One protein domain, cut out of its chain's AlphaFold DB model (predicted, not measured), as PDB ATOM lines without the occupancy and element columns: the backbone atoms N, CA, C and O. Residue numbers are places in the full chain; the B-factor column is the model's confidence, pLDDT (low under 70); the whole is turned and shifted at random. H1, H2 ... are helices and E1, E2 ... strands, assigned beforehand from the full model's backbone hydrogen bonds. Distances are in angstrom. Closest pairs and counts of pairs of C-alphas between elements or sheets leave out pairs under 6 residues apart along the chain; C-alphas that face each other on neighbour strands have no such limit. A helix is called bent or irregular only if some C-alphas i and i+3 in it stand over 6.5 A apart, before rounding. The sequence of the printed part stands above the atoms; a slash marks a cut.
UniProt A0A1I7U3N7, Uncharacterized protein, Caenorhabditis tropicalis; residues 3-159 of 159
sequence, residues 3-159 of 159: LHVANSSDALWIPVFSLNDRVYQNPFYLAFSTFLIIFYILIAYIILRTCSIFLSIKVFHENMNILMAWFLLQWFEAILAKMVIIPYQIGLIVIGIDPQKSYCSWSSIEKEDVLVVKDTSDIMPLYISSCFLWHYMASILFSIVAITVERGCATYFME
ATOM      1  N   LEU A   3     186.978 251.113 202.009       59.53
ATOM      2  CA  LEU A   3     187.108 251.873 200.769       59.53
ATOM      3  C   LEU A   3     185.893 251.619 199.885       59.53
ATOM      4  O   LEU A   3     185.496 250.466 199.731       59.53
ATOM      5  N   HIS A   4     185.365 252.667 199.255       53.84
ATOM      6  CA  HIS A   4     184.413 252.528 198.154       53.84
ATOM      7  C   HIS A   4     185.100 252.895 196.842       53.84
ATOM      8  O   HIS A   4     185.739 253.940 196.726       53.84
ATOM      9  N   VAL A   5     184.975 252.036 195.839       57.88
ATOM     10  CA  VAL A   5     185.459 252.341 194.491       57.88
ATOM     11  C   VAL A   5     184.410 253.214 193.805       57.88
ATOM     12  O   VAL A   5     183.236 252.861 193.771       57.88
ATOM     13  N   ALA A   6     184.815 254.357 193.246       52.84
ATOM     14  CA  ALA A   6     183.908 255.368 192.691       52.84
ATOM     15  C   ALA A   6     182.955 254.839 191.598       52.84
ATOM     16  O   ALA A   6     181.935 255.463 191.321       52.84
ATOM     17  N   ASN A   7     183.294 253.703 190.979       52.72
ATOM     18  CA  ASN A   7     182.591 253.134 189.830       52.72
ATOM     19  C   ASN A   7     182.017 251.721 190.076       52.72
ATOM     20  O   ASN A   7     181.546 251.083 189.138       52.72
ATOM     21  N   SER A   8     182.057 251.212 191.315       51.72
ATOM     22  CA  SER A   8     181.479 249.908 191.673       51.72
ATOM     23  C   SER A   8     180.923 249.904 193.096       51.72
ATOM     24  O   SER A   8     181.479 250.545 193.980       51.72
ATOM     25  N   SER A   9     179.878 249.116 193.346       55.50
ATOM     26  CA  SER A   9     179.273 248.932 194.678       55.50
ATOM     27  C   SER A   9     180.187 248.227 195.693       55.50
ATOM     28  O   SER A   9     179.791 248.045 196.845       55.50
ATOM     29  N   ASP A  10     181.376 247.796 195.270       57.06
ATOM     30  CA  ASP A  10     182.267 246.967 196.066       57.06
ATOM     31  C   ASP A  10     182.972 247.793 197.147       57.06
ATOM     32  O   ASP A  10     183.565 248.847 196.896       57.06
ATOM     33  N   ALA A  11     182.877 247.291 198.378       59.06
ATOM     34  CA  ALA A  11     183.540 247.843 199.547       59.06
ATOM     35  C   ALA A  11     184.759 246.977 199.888       59.06
ATOM     36  O   ALA A  11     184.609 245.806 200.242       59.06
ATOM     37  N   LEU A  12     185.965 247.539 199.794       65.06
ATOM     38  CA  LEU A  12     187.200 246.837 200.147       65.06
ATOM     39  C   LEU A  12     187.662 247.270 201.537       65.06
ATOM     40  O   LEU A  12     187.868 248.457 201.791       65.06
ATOM     41  N   TRP A  13     187.861 246.314 202.441       62.25
ATOM     42  CA  TRP A  13     188.448 246.605 203.746       62.25
ATOM     43  C   TRP A  13     189.972 246.521 203.683       62.25
ATOM     44  O   TRP A  13     190.536 245.499 203.291       62.25
ATOM     45  N   ILE A  14     190.635 247.595 204.108       65.50
ATOM     46  CA  ILE A  14     192.089 247.667 204.231       65.50
ATOM     47  C   ILE A  14     192.456 247.924 205.691       65.50
ATOM     48  O   ILE A  14     191.993 248.912 206.271       65.50
ATOM     49  N   PRO A  15     193.312 247.093 206.305       57.50
ATOM     50  CA  PRO A  15     193.761 247.270 207.680       57.50
ATOM     51  C   PRO A  15     194.870 248.329 207.781       57.50
ATOM     52  O   PRO A  15     195.958 248.074 208.287       57.50
ATOM     53  N   VAL A  16     194.586 249.539 207.304       62.16
ATOM     54  CA  VAL A  16     195.431 250.722 207.488       62.16
ATOM     55  C   VAL A  16     194.636 251.748 208.292       62.16
ATOM     56  O   VAL A  16     193.456 251.980 208.027       62.16
ATOM     57  N   PHE A  17     195.276 252.299 209.326       58.41
ATOM     58  CA  PHE A  17     194.634 253.160 210.325       58.41
ATOM     59  C   PHE A  17     194.565 254.634 209.916       58.41
ATOM     60  O   PHE A  17     193.573 255.302 210.196       58.41
ATOM     61  N   SER A  18     195.618 255.130 209.269       61.03
ATOM     62  CA  SER A  18     195.759 256.535 208.891       61.03
ATOM     63  C   SER A  18     196.317 256.637 207.475       61.03
ATOM     64  O   SER A  18     197.244 255.902 207.121       61.03
ATOM     65  N   LEU A  19     195.722 257.524 206.682       65.19
ATOM     66  CA  LEU A  19     196.144 257.902 205.338       65.19
ATOM     67  C   LEU A  19     196.153 259.429 205.231       65.19
ATOM     68  O   LEU A  19     195.224 260.096 205.695       65.19
ATOM     69  N   ASN A  20     197.179 259.961 204.558       61.06
ATOM     70  CA  ASN A  20     197.318 261.384 204.247       61.06
ATOM     71  C   ASN A  20     197.333 262.304 205.486       61.06
ATOM     72  O   ASN A  20     196.595 263.290 205.556       61.06
ATOM     73  N   ASP A  21     198.145 261.977 206.493       62.59
ATOM     74  CA  ASP A  21     198.228 262.769 207.725       62.59
ATOM     75  C   ASP A  21     199.270 263.898 207.601       62.59
ATOM     76  O   ASP A  21     200.454 263.667 207.344       62.59
ATOM     77  N   ARG A  22     198.845 265.151 207.809       62.16
ATOM     78  CA  ARG A  22     199.726 266.334 207.725       62.16
ATOM     79  C   ARG A  22     200.705 266.436 208.887       62.16
ATOM     80  O   ARG A  22     201.670 267.194 208.808       62.16
ATOM     81  N   VAL A  23     200.489 265.665 209.950       62.12
ATOM     82  CA  VAL A  23     201.388 265.597 211.106       62.12
ATOM     83  C   VAL A  23     202.809 265.177 210.685       62.12
ATOM     84  O   VAL A  23     203.787 265.662 211.257       62.12
ATOM     85  N   TYR A  24     202.941 264.384 209.612       61.03
ATOM     86  CA  TYR A  24     204.233 263.942 209.075       61.03
ATOM     87  C   TYR A  24     205.058 265.041 208.379       61.03
ATOM     88  O   TYR A  24     206.243 264.831 208.133       61.03
ATOM     89  N   GLN A  25     204.487 266.221 208.092       65.00
ATOM     90  CA  GLN A  25     205.215 267.342 207.470       65.00
ATOM     91  C   GLN A  25     206.046 268.162 208.469       65.00
ATOM     92  O   GLN A  25     206.854 269.004 208.072       65.00
ATOM     93  N   ASN A  26     205.860 267.946 209.772       76.94
ATOM     94  CA  ASN A  26     206.575 268.696 210.795       76.94
ATOM     95  C   ASN A  26     208.052 268.233 210.869       76.94
ATOM     96  O   ASN A  26     208.305 267.028 210.966       76.94
ATOM     97  N   PRO A  27     209.048 269.144 210.875       76.00
ATOM     98  CA  PRO A  27     210.472 268.790 210.936       76.00
ATOM     99  C   PRO A  27     210.851 267.900 212.132       76.00
ATOM    100  O   PRO A  27     211.789 267.107 212.032       76.00
ATOM    101  N   PHE A  28     210.105 267.960 213.240       80.75
ATOM    102  CA  PHE A  28     210.302 267.050 214.374       80.75
ATOM    103  C   PHE A  28     210.014 265.581 214.013       80.75
ATOM    104  O   PHE A  28     210.765 264.684 214.399       80.75
ATOM    105  N   TYR A  29     208.972 265.328 213.216       78.06
ATOM    106  CA  TYR A  29     208.639 263.984 212.735       78.06
ATOM    107  C   TYR A  29     209.674 263.458 211.739       78.06
ATOM    108  O   TYR A  29     209.972 262.265 211.756       78.06
ATOM    109  N   LEU A  30     210.281 264.328 210.925       77.44
ATOM    110  CA  LEU A  30     211.373 263.942 210.027       77.44
ATOM    111  C   LEU A  30     212.612 263.473 210.809       77.44
ATOM    112  O   LEU A  30     213.199 262.433 210.492       77.44
ATOM    113  N   ALA A  31     212.985 264.201 211.867       83.88
ATOM    114  CA  ALA A  31     214.080 263.808 212.751       83.88
ATOM    115  C   ALA A  31     213.783 262.472 213.457       83.88
ATOM    116  O   ALA A  31     214.623 261.569 213.465       83.88
ATOM    117  N   PHE A  32     212.562 262.305 213.974       85.44
ATOM    118  CA  PHE A  32     212.119 261.060 214.602       85.44
ATOM    119  C   PHE A  32     212.090 259.876 213.620       85.44
ATOM    120  O   PHE A  32     212.543 258.783 213.955       85.44
ATOM    121  N   SER A  33     211.635 260.089 212.383       80.69
ATOM    122  CA  SER A  33     211.650 259.070 211.326       80.69
ATOM    123  C   SER A  33     213.073 258.644 210.969       80.69
ATOM    124  O   SER A  33     213.333 257.459 210.772       80.69
ATOM    125  N   THR A  34     214.011 259.591 210.916       84.69
ATOM    126  CA  THR A  34     215.426 259.290 210.654       84.69
ATOM    127  C   THR A  34     216.012 258.426 211.771       84.69
ATOM    128  O   THR A  34     216.671 257.423 211.503       84.69
ATOM    129  N   PHE A  35     215.710 258.763 213.027       89.50
ATOM    130  CA  PHE A  35     216.100 257.953 214.179       89.50
ATOM    131  C   PHE A  35     215.499 256.543 214.110       89.50
ATOM    132  O   PHE A  35     216.223 255.563 214.244       89.50
ATOM    133  N   LEU A  36     214.204 256.416 213.807       87.38
ATOM    134  CA  LEU A  36     213.544 255.118 213.640       87.38
ATOM    135  C   LEU A  36     214.212 254.239 212.576       87.38
ATOM    136  O   LEU A  36     214.392 253.046 212.811       87.38
ATOM    137  N   ILE A  37     214.617 254.805 211.435       87.38
ATOM    138  CA  ILE A  37     215.321 254.057 210.378       87.38
ATOM    139  C   ILE A  37     216.643 253.484 210.901       87.38
ATOM    140  O   ILE A  37     216.941 252.315 210.656       87.38
ATOM    141  N   ILE A  38     217.407 254.264 211.672       90.31
ATOM    142  CA  ILE A  38     218.654 253.791 212.292       90.31
ATOM    143  C   ILE A  38     218.367 252.616 213.235       90.31
ATOM    144  O   ILE A  38     219.054 251.595 213.175       90.31
ATOM    145  N   PHE A  39     217.321 252.714 214.060       90.94
ATOM    146  CA  PHE A  39     216.911 251.618 214.942       90.94
ATOM    147  C   PHE A  39     216.489 250.373 214.165       90.94
ATOM    148  O   PHE A  39     216.886 249.271 214.537       90.94
ATOM    149  N   TYR A  40     215.748 250.519 213.066       88.62
ATOM    150  CA  TYR A  40     215.383 249.385 212.220       88.62
ATOM    151  C   TYR A  40     216.610 248.688 211.624       88.62
ATOM    152  O   TYR A  40     216.659 247.461 211.623       88.62
ATOM    153  N   ILE A  41     217.629 249.435 211.190       90.19
ATOM    154  CA  ILE A  41     218.884 248.853 210.687       90.19
ATOM    155  C   ILE A  41     219.618 248.088 211.799       90.19
ATOM    156  O   ILE A  41     220.091 246.972 211.573       90.19
ATOM    157  N   LEU A  42     219.681 248.645 213.014       92.31
ATOM    158  CA  LEU A  42     220.290 247.970 214.165       92.31
ATOM    159  C   LEU A  42     219.545 246.680 214.529       92.31
ATOM    160  O   LEU A  42     220.176 245.651 214.763       92.31
ATOM    161  N   ILE A  43     218.211 246.712 214.532       91.06
ATOM    162  CA  ILE A  43     217.380 245.529 214.788       91.06
ATOM    163  C   ILE A  43     217.604 244.478 213.698       91.06
ATOM    164  O   ILE A  43     217.823 243.313 214.027       91.06
ATOM    165  N   ALA A  44     217.633 244.871 212.422       90.25
ATOM    166  CA  ALA A  44     217.918 243.964 211.312       90.25
ATOM    167  C   ALA A  44     219.277 243.268 211.488       90.25
ATOM    168  O   ALA A  44     219.386 242.054 211.315       90.25
ATOM    169  N   TYR A  45     220.306 244.019 211.894       92.25
ATOM    170  CA  TYR A  45     221.624 243.462 212.194       92.25
ATOM    171  C   TYR A  45     221.574 242.448 213.344       92.25
ATOM    172  O   TYR A  45     222.119 241.349 213.216       92.25
ATOM    173  N   ILE A  46     220.894 242.778 214.447       92.31
ATOM    174  CA  ILE A  46     220.727 241.866 215.588       92.31
ATOM    175  C   ILE A  46     220.014 240.585 215.145       92.31
ATOM    176  O   ILE A  46     220.485 239.498 215.463       92.31
ATOM    177  N   ILE A  47     218.934 240.691 214.366       90.12
ATOM    178  CA  ILE A  47     218.171 239.539 213.867       90.12
ATOM    179  C   ILE A  47     219.054 238.621 213.020       90.12
ATOM    180  O   ILE A  47     219.093 237.419 213.273       90.12
ATOM    181  N   LEU A  48     219.819 239.163 212.069       90.12
ATOM    182  CA  LEU A  48     220.716 238.358 211.230       90.12
ATOM    183  C   LEU A  48     221.789 237.640 212.056       90.12
ATOM    184  O   LEU A  48     222.071 236.463 211.821       90.12
ATOM    185  N   ARG A  49     222.371 238.324 213.050       90.88
ATOM    186  CA  ARG A  49     223.346 237.712 213.965       90.88
ATOM    187  C   ARG A  49     222.700 236.608 214.793       90.88
ATOM    188  O   ARG A  49     223.277 235.530 214.902       90.88
ATOM    189  N   THR A  50     221.498 236.839 215.304       87.94
ATOM    190  CA  THR A  50     220.730 235.849 216.058       87.94
ATOM    191  C   THR A  50     220.387 234.624 215.205       87.94
ATOM    192  O   THR A  50     220.622 233.504 215.651       87.94
ATOM    193  N   CYS A  51     219.943 234.795 213.955       87.31
ATOM    194  CA  CYS A  51     219.720 233.678 213.028       87.31
ATOM    195  C   CYS A  51     221.004 232.873 212.783       87.31
ATOM    196  O   CYS A  51     220.986 231.646 212.843       87.31
ATOM    197  N   SER A  52     222.137 233.551 212.564       86.50
ATOM    198  CA  SER A  52     223.430 232.880 212.384       86.50
ATOM    199  C   SER A  52     223.859 232.090 213.622       86.50
ATOM    200  O   SER A  52     224.464 231.029 213.481       86.50
ATOM    201  N   ILE A  53     223.565 232.591 214.825       85.94
ATOM    202  CA  ILE A  53     223.842 231.888 216.081       85.94
ATOM    203  C   ILE A  53     222.943 230.655 216.199       85.94
ATOM    204  O   ILE A  53     223.458 229.565 216.434       85.94
ATOM    205  N   PHE A  54     221.632 230.790 215.972       83.44
ATOM    206  CA  PHE A  54     220.691 229.668 216.054       83.44
ATOM    207  C   PHE A  54     221.040 228.528 215.096       83.44
ATOM    208  O   PHE A  54     221.000 227.370 215.498       83.44
ATOM    209  N   LEU A  55     221.453 228.841 213.867       79.69
ATOM    210  CA  LEU A  55     221.869 227.827 212.892       79.69
ATOM    211  C   LEU A  55     223.213 227.157 213.238       79.69
ATOM    212  O   LEU A  55     223.484 226.056 212.768       79.69
ATOM    213  N   SER A  56     224.056 227.798 214.052       79.81
ATOM    214  CA  SER A  56     225.356 227.256 214.479       79.81
ATOM    215  C   SER A  56     225.249 226.360 215.724       79.81
ATOM    216  O   SER A  56     226.069 225.463 215.936       79.81
ATOM    217  N   ILE A  57     224.230 226.574 216.561       79.62
ATOM    218  CA  ILE A  57     224.026 225.805 217.791       79.62
ATOM    219  C   ILE A  57     223.586 224.378 217.446       79.62
ATOM    220  O   ILE A  57     222.478 224.159 216.979       79.62
ATOM    221  N   LYS A  58     224.410 223.380 217.774       67.62
ATOM    222  CA  LYS A  58     224.068 221.946 217.637       67.62
ATOM    223  C   LYS A  58     223.453 221.316 218.893       67.62
ATOM    224  O   LYS A  58     223.282 220.107 218.958       67.62
ATOM    225  N   VAL A  59     223.171 222.126 219.915       64.19
ATOM    226  CA  VAL A  59     222.627 221.656 221.205       64.19
ATOM    227  C   VAL A  59     221.139 221.298 221.098       64.19
ATOM    228  O   VAL A  59     220.636 220.496 221.876       64.19
ATOM    229  N   PHE A  60     220.434 221.878 220.130       61.41
ATOM    230  CA  PHE A  60     219.021 221.620 219.875       61.41
ATOM    231  C   PHE A  60     218.822 220.754 218.631       61.41
ATOM    232  O   PHE A  60     219.704 220.692 217.775       61.41
ATOM    233  N   HIS A  61     217.645 220.128 218.513       72.06
ATOM    234  CA  HIS A  61     217.233 219.485 217.267       72.06
ATOM    235  C   HIS A  61     217.325 220.495 216.120       72.06
ATOM    236  O   HIS A  61     216.795 221.605 216.217       72.06
ATOM    237  N   GLU A  62     217.985 220.102 215.029       73.81
ATOM    238  CA  GLU A  62     218.192 220.961 213.856       73.81
ATOM    239  C   GLU A  62     216.863 221.536 213.335       73.81
ATOM    240  O   GLU A  62     216.799 222.706 212.957       73.81
ATOM    241  N   ASN A  63     215.778 220.759 213.439       78.38
ATOM    242  CA  ASN A  63     214.422 221.176 213.078       78.38
ATOM    243  C   ASN A  63     213.944 222.410 213.857       78.38
ATOM    244  O   ASN A  63     213.385 223.328 213.257       78.38
ATOM    245  N   MET A  64     214.193 222.478 215.170       79.69
ATOM    246  CA  MET A  64     213.786 223.631 215.976       79.69
ATOM    247  C   MET A  64     214.589 224.882 215.603       79.69
ATOM    248  O   MET A  64     214.033 225.975 215.506       79.69
ATOM    249  N   ASN A  65     215.890 224.732 215.350       81.44
ATOM    250  CA  ASN A  65     216.745 225.860 214.981       81.44
ATOM    251  C   ASN A  65     216.341 226.471 213.633       81.44
ATOM    252  O   ASN A  65     216.307 227.696 213.499       81.44
ATOM    253  N   ILE A  66     215.988 225.630 212.656       82.50
ATOM    254  CA  ILE A  66     215.483 226.074 211.349       82.50
ATOM    255  C   ILE A  66     214.147 226.807 211.518       82.50
ATOM    256  O   ILE A  66     213.959 227.884 210.951       82.50
ATOM    257  N   LEU A  67     213.245 226.265 212.341       84.50
ATOM    258  CA  LEU A  67     211.943 226.865 212.630       84.50
ATOM    259  C   LEU A  67     212.089 228.251 213.289       84.50
ATOM    260  O   LEU A  67     211.459 229.214 212.857       84.50
ATOM    261  N   MET A  68     212.969 228.387 214.285       82.69
ATOM    262  CA  MET A  68     213.244 229.672 214.944       82.69
ATOM    263  C   MET A  68     213.873 230.694 213.989       82.69
ATOM    264  O   MET A  68     213.485 231.863 214.001       82.69
ATOM    265  N   ALA A  69     214.813 230.269 213.138       84.69
ATOM    266  CA  ALA A  69     215.412 231.141 212.130       84.69
ATOM    267  C   ALA A  69     214.369 231.643 211.117       84.69
ATOM    268  O   ALA A  69     214.380 232.820 210.759       84.69
ATOM    269  N   TRP A  70     213.430 230.786 210.703       85.81
ATOM    270  CA  TRP A  70     212.335 231.161 209.808       85.81
ATOM    271  C   TRP A  70     211.433 232.247 210.411       85.81
ATOM    272  O   TRP A  70     211.192 233.268 209.769       85.81
ATOM    273  N   PHE A  71     210.998 232.085 211.665       85.69
ATOM    274  CA  PHE A  71     210.167 233.092 212.341       85.69
ATOM    275  C   PHE A  71     210.873 234.442 212.496       85.69
ATOM    276  O   PHE A  71     210.255 235.495 212.346       85.69
ATOM    277  N   LEU A  72     212.182 234.430 212.744       85.12
ATOM    278  CA  LEU A  72     212.978 235.654 212.813       85.12
ATOM    279  C   LEU A  72     213.100 236.355 211.454       85.12
ATOM    280  O   LEU A  72     213.094 237.585 211.400       85.12
ATOM    281  N   LEU A  73     213.165 235.602 210.352       86.12
ATOM    282  CA  LEU A  73     213.218 236.174 209.004       86.12
ATOM    283  C   LEU A  73     211.898 236.825 208.574       86.12
ATOM    284  O   LEU A  73     211.920 237.779 207.798       86.12
ATOM    285  N   GLN A  74     210.759 236.400 209.118       87.00
ATOM    286  CA  GLN A  74     209.460 237.018 208.820       87.00
ATOM    287  C   GLN A  74     209.362 238.477 209.276       87.00
ATOM    288  O   GLN A  74     208.549 239.240 208.757       87.00
ATOM    289  N   TRP A  75     210.233 238.914 210.188       88.06
ATOM    290  CA  TRP A  75     210.374 240.331 210.511       88.06
ATOM    291  C   TRP A  75     210.726 241.185 209.278       88.06
ATOM    292  O   TRP A  75     210.253 242.316 209.155       88.06
ATOM    293  N   PHE A  76     211.490 240.646 208.318       87.31
ATOM    294  CA  PHE A  76     211.796 241.349 207.069       87.31
ATOM    295  C   PHE A  76     210.558 241.534 206.183       87.31
ATOM    296  O   PHE A  76     210.422 242.589 205.564       87.31
ATOM    297  N   GLU A  77     209.624 240.577 206.165       85.31
ATOM    298  CA  GLU A  77     208.346 240.723 205.450       85.31
ATOM    299  C   GLU A  77     207.537 241.902 206.008       85.31
ATOM    300  O   GLU A  77     206.983 242.701 205.250       85.31
ATOM    301  N   ALA A  78     207.538 242.073 207.334       85.06
ATOM    302  CA  ALA A  78     206.864 243.184 207.998       85.06
ATOM    303  C   ALA A  78     207.484 244.544 207.646       85.06
ATOM    304  O   ALA A  78     206.759 245.519 207.435       85.06
ATOM    305  N   ILE A  79     208.817 244.621 207.558       86.94
ATOM    306  CA  ILE A  79     209.522 245.846 207.158       86.94
ATOM    307  C   ILE A  79     209.248 246.186 205.695       86.94
ATOM    308  O   ILE A  79     208.955 247.343 205.393       86.94
ATOM    309  N   LEU A  80     209.281 245.199 204.796       86.00
ATOM    310  CA  LEU A  80     208.937 245.398 203.386       86.00
ATOM    311  C   LEU A  80     207.503 245.924 203.237       86.00
ATOM    312  O   LEU A  80     207.286 246.924 202.554       86.00
ATOM    313  N   ALA A  81     206.541 245.326 203.945       84.81
ATOM    314  CA  ALA A  81     205.162 245.803 203.984       84.81
ATOM    315  C   ALA A  81     205.059 247.250 204.501       84.81
ATOM    316  O   ALA A  81     204.398 248.092 203.893       84.81
ATOM    317  N   LYS A  82     205.759 247.567 205.596       82.88
ATOM    318  CA  LYS A  82     205.831 248.920 206.167       82.88
ATOM    319  C   LYS A  82     206.384 249.941 205.176       82.88
ATOM    320  O   LYS A  82     205.815 251.024 205.072       82.88
ATOM    321  N   MET A  83     207.454 249.614 204.450       82.38
ATOM    322  CA  MET A  83     208.061 250.524 203.471       82.38
ATOM    323  C   MET A  83     207.099 250.889 202.342       82.38
ATOM    324  O   MET A  83     207.115 252.029 201.890       82.38
ATOM    325  N   VAL A  84     206.240 249.957 201.924       82.81
ATOM    326  CA  VAL A  84     205.207 250.238 200.920       82.81
ATOM    327  C   VAL A  84     204.071 251.070 201.510       82.81
ATOM    328  O   VAL A  84     203.585 251.956 200.827       82.81
ATOM    329  N   ILE A  85     203.671 250.852 202.768       80.06
ATOM    330  CA  ILE A  85     202.559 251.577 203.412       80.06
ATOM    331  C   ILE A  85     202.925 253.038 203.740       80.06
ATOM    332  O   ILE A  85     202.112 253.936 203.535       80.06
ATOM    333  N   ILE A  86     204.141 253.299 204.231       76.25
ATOM    334  CA  ILE A  86     204.609 254.631 204.663       76.25
ATOM    335  C   ILE A  86     204.368 255.762 203.636       76.25
ATOM    336  O   ILE A  86     203.833 256.795 204.043       76.25
ATOM    337  N   PRO A  87     204.697 255.632 202.335       73.38
ATOM    338  CA  PRO A  87     204.446 256.700 201.361       73.38
ATOM    339  C   PRO A  87     202.955 257.041 201.204       73.38
ATOM    340  O   PRO A  87     202.630 258.201 200.943       73.38
ATOM    341  N   TYR A  88     202.052 256.083 201.435       71.38
ATOM    342  CA  TYR A  88     200.606 256.336 201.475       71.38
ATOM    343  C   TYR A  88     200.168 257.020 202.783       71.38
ATOM    344  O   TYR A  88     199.251 257.839 202.778       71.38
ATOM    345  N   GLN A  89     200.840 256.748 203.908       71.69
ATOM    346  CA  GLN A  89     200.552 257.403 205.196       71.69
ATOM    347  C   GLN A  89     200.997 258.869 205.220       71.69
ATOM    348  O   GLN A  89     200.262 259.729 205.700       71.69
ATOM    349  N   ILE A  90     202.176 259.154 204.659       67.69
ATOM    350  CA  ILE A  90     202.743 260.511 204.558       67.69
ATOM    351  C   ILE A  90     201.962 261.373 203.548       67.69
ATOM    352  O   ILE A  90     202.053 262.598 203.582       67.69
ATOM    353  N   GLY A  91     201.183 260.751 202.654       61.03
ATOM    354  CA  GLY A  91     200.474 261.455 201.584       61.03
ATOM    355  C   GLY A  91     201.370 261.813 200.394       61.03
ATOM    356  O   GLY A  91     201.042 262.724 199.640       61.03
ATOM    357  N   LEU A  92     202.499 261.109 200.202       60.47
ATOM    358  CA  LEU A  92     203.302 261.221 198.972       60.47
ATOM    359  C   LEU A  92     202.541 260.645 197.776       60.47
ATOM    360  O   LEU A  92     202.594 261.194 196.679       60.47
ATOM    361  N   ILE A  93     201.825 259.543 198.010       63.69
ATOM    362  CA  ILE A  93     200.881 258.960 197.060       63.69
ATOM    363  C   ILE A  93     199.488 259.191 197.635       63.69
ATOM    364  O   ILE A  93     199.075 258.537 198.593       63.69
ATOM    365  N   VAL A  94     198.793 260.181 197.081       62.28
ATOM    366  CA  VAL A  94     197.447 260.550 197.513       62.28
ATOM    367  C   VAL A  94     196.451 259.585 196.885       62.28
ATOM    368  O   VAL A  94     196.288 259.555 195.668       62.28
ATOM    369  N   ILE A  95     195.767 258.819 197.729       60.75
ATOM    370  CA  ILE A  95     194.612 258.016 197.334       60.75
ATOM    371  C   ILE A  95     193.367 258.784 197.788       60.75
ATOM    372  O   ILE A  95     193.198 259.030 198.981       60.75
ATOM    373  N   GLY A  96     192.514 259.181 196.842       58.09
ATOM    374  CA  GLY A  96     191.258 259.887 197.113       58.09
ATOM    375  C   GLY A  96     191.013 261.077 196.183       58.09
ATOM    376  O   GLY A  96     191.938 261.607 195.574       58.09
ATOM    377  N   ILE A  97     189.748 261.494 196.075       57.25
ATOM    378  CA  ILE A  97     189.321 262.636 195.243       57.25
ATOM    379  C   ILE A  97     189.831 263.972 195.824       57.25
ATOM    380  O   ILE A  97     190.143 264.885 195.062       57.25
ATOM    381  N   ASP A  98     189.991 264.053 197.152       57.28
ATOM    382  CA  ASP A  98     190.484 265.238 197.864       57.28
ATOM    383  C   ASP A  98     191.854 265.003 198.534       57.28
ATOM    384  O   ASP A  98     191.928 264.337 199.572       57.28
ATOM    385  N   PRO A  99     192.939 265.628 198.033       59.06
ATOM    386  CA  PRO A  99     194.283 265.552 198.624       59.06
ATOM    387  C   PRO A  99     194.421 266.232 199.986       59.06
ATOM    388  O   PRO A  99     195.452 266.121 200.643       59.06
ATOM    389  N   GLN A 100     193.421 267.010 200.393       57.16
ATOM    390  CA  GLN A 100     193.479 267.846 201.588       57.16
ATOM    391  C   GLN A 100     192.889 267.153 202.826       57.16
ATOM    392  O   GLN A 100     193.111 267.656 203.930       57.16
ATOM    393  N   LYS A 101     192.171 266.033 202.665       61.22
ATOM    394  CA  LYS A 101     191.495 265.331 203.759       61.22
ATOM    395  C   LYS A 101     192.389 264.224 204.320       61.22
ATOM    396  O   LYS A 101     192.870 263.371 203.574       61.22
ATOM    397  N   SER A 102     192.627 264.267 205.627       59.50
ATOM    398  CA  SER A 102     193.272 263.185 206.372       59.50
ATOM    399  C   SER A 102     192.210 262.178 206.795       59.50
ATOM    400  O   SER A 102     191.175 262.572 207.332       59.50
ATOM    401  N   TYR A 103     192.453 260.892 206.549       61.50
ATOM    402  CA  TYR A 103     191.527 259.822 206.912       61.50
ATOM    403  C   TYR A 103     192.124 259.016 208.063       61.50
ATOM    404  O   TYR A 103     193.140 258.346 207.884       61.50
ATOM    405  N   CYS A 104     191.486 259.058 209.233       56.03
ATOM    406  CA  CYS A 104     191.919 258.343 210.435       56.03
ATOM    407  C   CYS A 104     190.768 257.486 210.968       56.03
ATOM    408  O   CYS A 104     190.033 257.916 211.854       56.03
ATOM    409  N   SER A 105     190.583 256.279 210.423       57.62
ATOM    410  CA  SER A 105     189.543 255.374 210.922       57.62
ATOM    411  C   SER A 105     189.769 253.899 210.587       57.62
ATOM    412  O   SER A 105     190.035 253.506 209.446       57.62
ATOM    413  N   TRP A 106     189.586 253.044 211.599       52.91
ATOM    414  CA  TRP A 106     189.578 251.586 211.448       52.91
ATOM    415  C   TRP A 106     188.330 251.089 210.700       52.91
ATOM    416  O   TRP A 106     188.428 250.147 209.907       52.91
ATOM    417  N   SER A 107     187.190 251.752 210.906       48.38
ATOM    418  CA  SER A 107     185.892 251.458 210.296       48.38
ATOM    419  C   SER A 107     184.969 252.664 210.496       48.38
ATOM    420  O   SER A 107     184.255 252.726 211.496       48.38
ATOM    421  N   SER A 108     184.988 253.640 209.585       48.75
ATOM    422  CA  SER A 108     184.006 254.727 209.644       48.75
ATOM    423  C   SER A 108     182.682 254.228 209.082       48.75
ATOM    424  O   SER A 108     182.611 253.756 207.950       48.75
ATOM    425  N   ILE A 109     181.647 254.300 209.917       49.09
ATOM    426  CA  ILE A 109     180.251 253.995 209.571       49.09
ATOM    427  C   ILE A 109     179.617 255.200 208.846       49.09
ATOM    428  O   ILE A 109     178.639 255.060 208.112       49.09
ATOM    429  N   GLU A 110     180.196 256.390 209.017       47.81
ATOM    430  CA  GLU A 110     179.740 257.640 208.418       47.81
ATOM    431  C   GLU A 110     180.288 257.808 206.993       47.81
ATOM    432  O   GLU A 110     181.489 257.679 206.746       47.81
ATOM    433  N   LYS A 111     179.391 258.115 206.042       52.06
ATOM    434  CA  LYS A 111     179.679 258.234 204.597       52.06
ATOM    435  C   LYS A 111     180.736 259.289 204.254       52.06
ATOM    436  O   LYS A 111     181.296 259.248 203.165       52.06
ATOM    437  N   GLU A 112     180.992 260.225 205.159       49.34
ATOM    438  CA  GLU A 112     181.912 261.343 204.952       49.34
ATOM    439  C   GLU A 112     183.383 260.932 205.108       49.34
ATOM    440  O   GLU A 112     184.257 261.571 204.528       49.34
ATOM    441  N   ASP A 113     183.661 259.842 205.823       50.94
ATOM    442  CA  ASP A 113     185.012 259.319 206.064       50.94
ATOM    443  C   ASP A 113     185.369 258.126 205.174       50.94
ATOM    444  O   ASP A 113     186.453 257.545 205.295       50.94
ATOM    445  N   VAL A 114     184.457 257.728 204.284       55.81
ATOM    446  CA  VAL A 114     184.732 256.634 203.365       55.81
ATOM    447  C   VAL A 114     185.600 257.158 202.234       55.81
ATOM    448  O   VAL A 114     185.198 258.009 201.443       55.81
ATOM    449  N   LEU A 115     186.822 256.645 202.180       58.59
ATOM    450  CA  LEU A 115     187.805 257.039 201.193       58.59
ATOM    451  C   LEU A 115     187.370 256.464 199.836       58.59
ATOM    452  O   LEU A 115     187.373 255.248 199.617       58.59
ATOM    453  N   VAL A 116     186.917 257.358 198.955       58.69
ATOM    454  CA  VAL A 116     186.458 257.016 197.606       58.69
ATOM    455  C   VAL A 116     187.657 256.992 196.671       58.69
ATOM    456  O   VAL A 116     188.305 258.021 196.460       58.69
ATOM    457  N   VAL A 117     187.955 255.824 196.108       61.09
ATOM    458  CA  VAL A 117     189.099 255.644 195.210       61.09
ATOM    459  C   VAL A 117     188.647 255.574 193.758       61.09
ATOM    460  O   VAL A 117     187.614 254.981 193.448       61.09
ATOM    461  N   LYS A 118     189.428 256.199 192.871       59.38
ATOM    462  CA  LYS A 118     189.136 256.308 191.439       59.38
ATOM    463  C   LYS A 118     189.319 254.974 190.704       59.38
ATOM    464  O   LYS A 118     188.447 254.628 189.919       59.38
ATOM    465  N   ASP A 119     190.376 254.222 191.032       61.72
ATOM    466  CA  ASP A 119     190.714 252.933 190.416       61.72
ATOM    467  C   ASP A 119     191.265 251.914 191.437       61.72
ATOM    468  O   ASP A 119     192.057 252.243 192.321       61.72
ATOM    469  N   THR A 120     190.873 250.643 191.301       60.94
ATOM    470  CA  THR A 120     191.285 249.539 192.196       60.94
ATOM    471  C   THR A 120     192.773 249.177 192.056       60.94
ATOM    472  O   THR A 120     193.374 248.638 192.988       60.94
ATOM    473  N   SER A 121     193.399 249.499 190.916       65.62
ATOM    474  CA  SER A 121     194.826 249.250 190.653       65.62
ATOM    475  C   SER A 121     195.754 250.023 191.586       65.62
ATOM    476  O   SER A 121     196.780 249.488 192.001       65.62
ATOM    477  N   ASP A 122     195.369 251.240 191.965       66.12
ATOM    478  CA  ASP A 122     196.187 252.130 192.798       66.12
ATOM    479  C   ASP A 122     196.214 251.671 194.265       66.12
ATOM    480  O   ASP A 122     197.114 252.000 195.034       66.12
ATOM    481  N   ILE A 123     195.230 250.856 194.642       70.81
ATOM    482  CA  ILE A 123     195.030 250.328 195.991       70.81
ATOM    483  C   ILE A 123     195.701 248.962 196.156       70.81
ATOM    484  O   ILE A 123     196.051 248.568 197.269       70.81
ATOM    485  N   MET A 124     195.895 248.223 195.061       73.50
ATOM    486  CA  MET A 124     196.413 246.856 195.087       73.50
ATOM    487  C   MET A 124     197.752 246.723 195.840       73.50
ATOM    488  O   MET A 124     197.865 245.810 196.663       73.50
ATOM    489  N   PRO A 125     198.746 247.625 195.672       77.62
ATOM    490  CA  PRO A 125     199.985 247.562 196.446       77.62
ATOM    491  C   PRO A 125     199.739 247.732 197.948       77.62
ATOM    492  O   PRO A 125     200.297 246.992 198.755       77.62
ATOM    493  N   LEU A 126     198.857 248.662 198.329       76.50
ATOM    494  CA  LEU A 126     198.499 248.907 199.724       76.50
ATOM    495  C   LEU A 126     197.784 247.696 200.338       76.50
ATOM    496  O   LEU A 126     198.064 247.329 201.481       76.50
ATOM    497  N   TYR A 127     196.892 247.058 199.577       77.81
ATOM    498  CA  TYR A 127     196.175 245.856 199.996       77.81
ATOM    499  C   TYR A 127     197.130 244.676 200.211       77.81
ATOM    500  O   TYR A 127     197.135 244.078 201.286       77.81
ATOM    501  N   ILE A 128     198.006 244.397 199.242       83.12
ATOM    502  CA  ILE A 128     198.995 243.316 199.336       83.12
ATOM    503  C   ILE A 128     199.920 243.531 200.541       83.12
ATOM    504  O   ILE A 128     200.113 242.623 201.349       83.12
ATOM    505  N   SER A 129     200.464 244.738 200.712       82.81
ATOM    506  CA  SER A 129     201.334 245.048 201.853       82.81
ATOM    507  C   SER A 129     200.608 244.923 203.190       82.81
ATOM    508  O   SER A 129     201.175 244.435 204.166       82.81
ATOM    509  N   SER A 130     199.333 245.291 203.231       79.88
ATOM    510  CA  SER A 130     198.488 245.112 204.410       79.88
ATOM    511  C   SER A 130     198.268 243.634 204.759       79.88
ATOM    512  O   SER A 130     198.316 243.269 205.936       79.88
ATOM    513  N   CYS A 131     198.090 242.769 203.757       83.06
ATOM    514  CA  CYS A 131     198.018 241.319 203.949       83.06
ATOM    515  C   CYS A 131     199.327 240.745 204.509       83.06
ATOM    516  O   CYS A 131     199.277 239.945 205.439       83.06
ATOM    517  N   PHE A 132     200.490 241.183 204.013       84.88
ATOM    518  CA  PHE A 132     201.791 240.758 204.551       84.88
ATOM    519  C   PHE A 132     201.990 241.173 206.014       84.88
ATOM    520  O   PHE A 132     202.513 240.398 206.815       84.88
ATOM    521  N   LEU A 133     201.526 242.366 206.398       83.19
ATOM    522  CA  LEU A 133     201.585 242.807 207.793       83.19
ATOM    523  C   LEU A 133     200.717 241.924 208.707       83.19
ATOM    524  O   LEU A 133     201.140 241.555 209.803       83.19
ATOM    525  N   TRP A 134     199.521 241.551 208.246       83.38
ATOM    526  CA  TRP A 134     198.640 240.625 208.961       83.38
ATOM    527  C   TRP A 134     199.209 239.209 209.037       83.38
ATOM    528  O   TRP A 134     199.147 238.582 210.094       83.38
ATOM    529  N   HIS A 135     199.804 238.724 207.944       87.19
ATOM    530  CA  HIS A 135     200.517 237.451 207.908       87.19
ATOM    531  C   HIS A 135     201.618 237.410 208.972       87.19
ATOM    532  O   HIS A 135     201.690 236.456 209.742       87.19
ATOM    533  N   TYR A 136     202.406 238.478 209.095       86.56
ATOM    534  CA  TYR A 136     203.424 238.596 210.135       86.56
ATOM    535  C   TYR A 136     202.837 238.549 211.556       86.56
ATOM    536  O   TYR A 136     203.340 237.805 212.401       86.56
ATOM    537  N   MET A 137     201.750 239.285 211.828       85.06
ATOM    538  CA  MET A 137     201.083 239.248 213.142       85.06
ATOM    539  C   MET A 137     200.580 237.845 213.491       85.06
ATOM    540  O   MET A 137     200.804 237.369 214.605       85.06
ATOM    541  N   ALA A 138     199.937 237.170 212.536       85.75
ATOM    542  CA  ALA A 138     199.492 235.793 212.710       85.75
ATOM    543  C   ALA A 138     200.683 234.857 212.950       85.75
ATOM    544  O   ALA A 138     200.651 234.034 213.862       85.75
ATOM    545  N   SER A 139     201.762 235.017 212.183       87.38
ATOM    546  CA  SER A 139     202.927 234.148 212.283       87.38
ATOM    547  C   SER A 139     203.635 234.244 213.635       87.38
ATOM    548  O   SER A 139     204.011 233.217 214.190       87.38
ATOM    549  N   ILE A 140     203.737 235.436 214.237       85.81
ATOM    550  CA  ILE A 140     204.269 235.575 215.604       85.81
ATOM    551  C   ILE A 140     203.412 234.796 216.606       85.81
ATOM    552  O   ILE A 140     203.953 234.086 217.453       85.81
ATOM    553  N   LEU A 141     202.085 234.896 216.514       87.62
ATOM    554  CA  LEU A 141     201.184 234.182 217.422       87.62
ATOM    555  C   LEU A 141     201.320 232.664 217.268       87.62
ATOM    556  O   LEU A 141     201.448 231.946 218.260       87.62
ATOM    557  N   PHE A 142     201.358 232.175 216.026       87.06
ATOM    558  CA  PHE A 142     201.528 230.751 215.747       87.06
ATOM    559  C   PHE A 142     202.947 230.244 216.031       87.06
ATOM    560  O   PHE A 142     203.105 229.060 216.318       87.06
ATOM    561  N   SER A 143     203.965 231.110 216.033       86.06
ATOM    562  CA  SER A 143     205.354 230.720 216.312       86.06
ATOM    563  C   SER A 143     205.535 230.107 217.696       86.06
ATOM    564  O   SER A 143     206.172 229.063 217.837       86.06
ATOM    565  N   ILE A 144     204.903 230.697 218.713       85.94
ATOM    566  CA  ILE A 144     204.975 230.228 220.101       85.94
ATOM    567  C   ILE A 144     204.327 228.847 220.221       85.94
ATOM    568  O   ILE A 144     204.862 227.949 220.876       85.94
ATOM    569  N   VAL A 145     203.190 228.661 219.547       88.44
ATOM    570  CA  VAL A 145     202.477 227.380 219.511       88.44
ATOM    571  C   VAL A 145     203.323 226.324 218.801       88.44
ATOM    572  O   VAL A 145     203.506 225.239 219.341       88.44
ATOM    573  N   ALA A 146     203.901 226.650 217.641       86.69
ATOM    574  CA  ALA A 146     204.734 225.734 216.866       86.69
ATOM    575  C   ALA A 146     205.968 225.259 217.649       86.69
ATOM    576  O   ALA A 146     206.263 224.067 217.657       86.69
ATOM    577  N   ILE A 147     206.645 226.164 218.363       86.00
ATOM    578  CA  ILE A 147     207.787 225.813 219.223       86.00
ATOM    579  C   ILE A 147     207.339 224.902 220.371       86.00
ATOM    580  O   ILE A 147     208.016 223.929 220.693       86.00
ATOM    581  N   THR A 148     206.184 225.183 220.979       86.00
ATOM    582  CA  THR A 148     205.651 224.369 222.081       86.00
ATOM    583  C   THR A 148     205.292 222.957 221.615       86.00
ATOM    584  O   THR A 148     205.589 221.988 222.308       86.00
ATOM    585  N   VAL A 149     204.689 222.830 220.429       87.31
ATOM    586  CA  VAL A 149     204.358 221.534 219.823       87.31
ATOM    587  C   VAL A 149     205.624 220.758 219.466       87.31
ATOM    588  O   VAL A 149     205.710 219.585 219.807       87.31
ATOM    589  N   GLU A 150     206.622 221.397 218.847       85.62
ATOM    590  CA  GLU A 150     207.901 220.747 218.522       85.62
ATOM    591  C   GLU A 150     208.574 220.192 219.781       85.62
ATOM    592  O   GLU A 150     208.957 219.021 219.812       85.62
ATOM    593  N   ARG A 151     208.597 220.985 220.860       84.12
ATOM    594  CA  ARG A 151     209.123 220.550 222.157       84.12
ATOM    595  C   ARG A 151     208.316 219.418 222.778       84.12
ATOM    596  O   ARG A 151     208.914 218.469 223.275       84.12
ATOM    597  N   GLY A 152     206.986 219.488 222.724       84.88
ATOM    598  CA  GLY A 152     206.110 218.426 223.217       84.88
ATOM    599  C   GLY A 152     206.315 217.108 222.470       84.88
ATOM    600  O   GLY A 152     206.432 216.056 223.096       84.88
ATOM    601  N   CYS A 153     206.435 217.162 221.141       82.75
ATOM    602  CA  CYS A 153     206.755 215.996 220.325       82.75
ATOM    603  C   CYS A 153     208.138 215.433 220.668       82.75
ATOM    604  O   CYS A 153     208.259 214.228 220.850       82.75
ATOM    605  N   ALA A 154     209.166 216.277 220.801       80.06
ATOM    606  CA  ALA A 154     210.516 215.821 221.133       80.06
ATOM    607  C   ALA A 154     210.571 215.086 222.483       80.06
ATOM    608  O   ALA A 154     211.222 214.052 222.580       80.06
ATOM    609  N   THR A 155     209.854 215.571 223.504       81.56
ATOM    610  CA  THR A 155     209.750 214.870 224.794       81.56
ATOM    611  C   THR A 155     209.006 213.542 224.660       81.56
ATOM    612  O   THR A 155     209.491 212.539 225.166       81.56
ATOM    613  N   TYR A 156     207.888 213.510 223.929       80.06
ATOM    614  CA  TYR A 156     207.109 212.284 223.730       80.06
ATOM    615  C   TYR A 156     207.859 211.203 222.937       80.06
ATOM    616  O   TYR A 156     207.675 210.026 223.199       80.06
ATOM    617  N   PHE A 157     208.692 211.585 221.963       69.81
ATOM    618  CA  PHE A 157     209.495 210.639 221.176       69.81
ATOM    619  C   PHE A 157     210.785 210.178 221.879       69.81
ATOM    620  O   PHE A 157     211.445 209.267 221.379       69.81
ATOM    621  N   MET A 158     211.184 210.831 222.976       63.47
ATOM    622  CA  MET A 158     212.332 210.424 223.798       63.47
ATOM    623  C   MET A 158     211.951 209.473 224.946       63.47
ATOM    624  O   MET A 158     212.848 208.812 225.473       63.47
ATOM    625  N   GLU A 159     210.670 209.404 225.324       45.78
ATOM    626  CA  GLU A 159     210.088 208.349 226.179       45.78
ATOM    627  C   GLU A 159     209.634 207.137 225.352       45.78
ATOM    628  O   GLU A 159     209.759 206.005 225.877       45.78
TER     629      GLU A 159
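This is residues 3 to 159 of the 159 residues of an uncharacterized protein of Caenorhabditis tropicalis (UniProt A0A1I7U3N7). Three long helices, H2, H3 and H4, stand side by side in a loose row that runs up and down, with H3 in the middle and the first part of H2 spreading away from H3. At the end of the row where H3 ends and H4 begins lie a small sheet of three short strands and a long loop, residues 91 to 114. The printed part has 157 residues with four named helices and three named strands, in the order E1, E2, H1, H2, H3, E3, H4; the mixed sheet runs E2, E1, E3. The class is mostly helix, and the whole is loose, with a radius of gyration of the C-alphas of 20.6 A, and elongated, spanning 65 by 39 by 23 A.

E1 is residues 3 to 5, beginning at C-alpha 3 at (187.108, 251.873, 200.769), and E2 is residues 11 to 13. H1 is residues 22 to 25. H2, residues 27 to 56, is 44.3 A long, starting at C-alpha 27 at (210.472, 268.790, 210.936). H3, residues 62 to 90, is 43.5 A long, with a kink of 32 degrees near residue 84; it is only just irregular, with C-alphas 84 and 87 6.52 A apart. E3 is residues 115 to 117. H4, residues 124 to 158, is 49.0 A long, with a kink of 35 degrees near residue 141, and ends at C-alpha 158 at (212.332, 210.424, 223.798).

H3 is the hub. It touches H4, closest at the C-alphas of Ala 81 and Ser 129, 4.4 A, at a shallow tilt of 16 degrees, opposite ways. H2 and H3 form a helical hairpin at a shallow tilt of 15 degrees; H2 touches H3 with residues 44 to 55 alone, closest at the C-alphas of Cys 51 and Ala 69, 5.1 A. H2 and H4 are apart. H1 only just touches H3, with 3 pairs of C-alphas within 8 A, closest at Tyr 24 and Ile 90, 5.9 A. E1 and E2 are an antiparallel hairpin, with N 3 and O 12 at 2.8 A; E1 and E3 are parallel, with N 117 and O 4 at 3.0 A, both within hydrogen-bond range. H4 is not on the sheet. Every O i to N i+4 pair is within hydrogen-bond range in H2, but 20 of 25 in H3 and 29 of 31 in H4; H1 is too short for such a pair.

The C-alphas farthest apart, of Asp 98 and Glu 159, are 66.5 A apart. The printed part has no cut. The link from H3 to E3, 24 residues, is long; its residues 103 to 104 pair with residues 18 to 19, antiparallel. Residues 26 to 32 and 34 to 39 stand free. The mean pLDDT of the printed part is 73.9, and residues 3 to 25, 58 to 60, 90 to 122 and 157 to 159 are under 70.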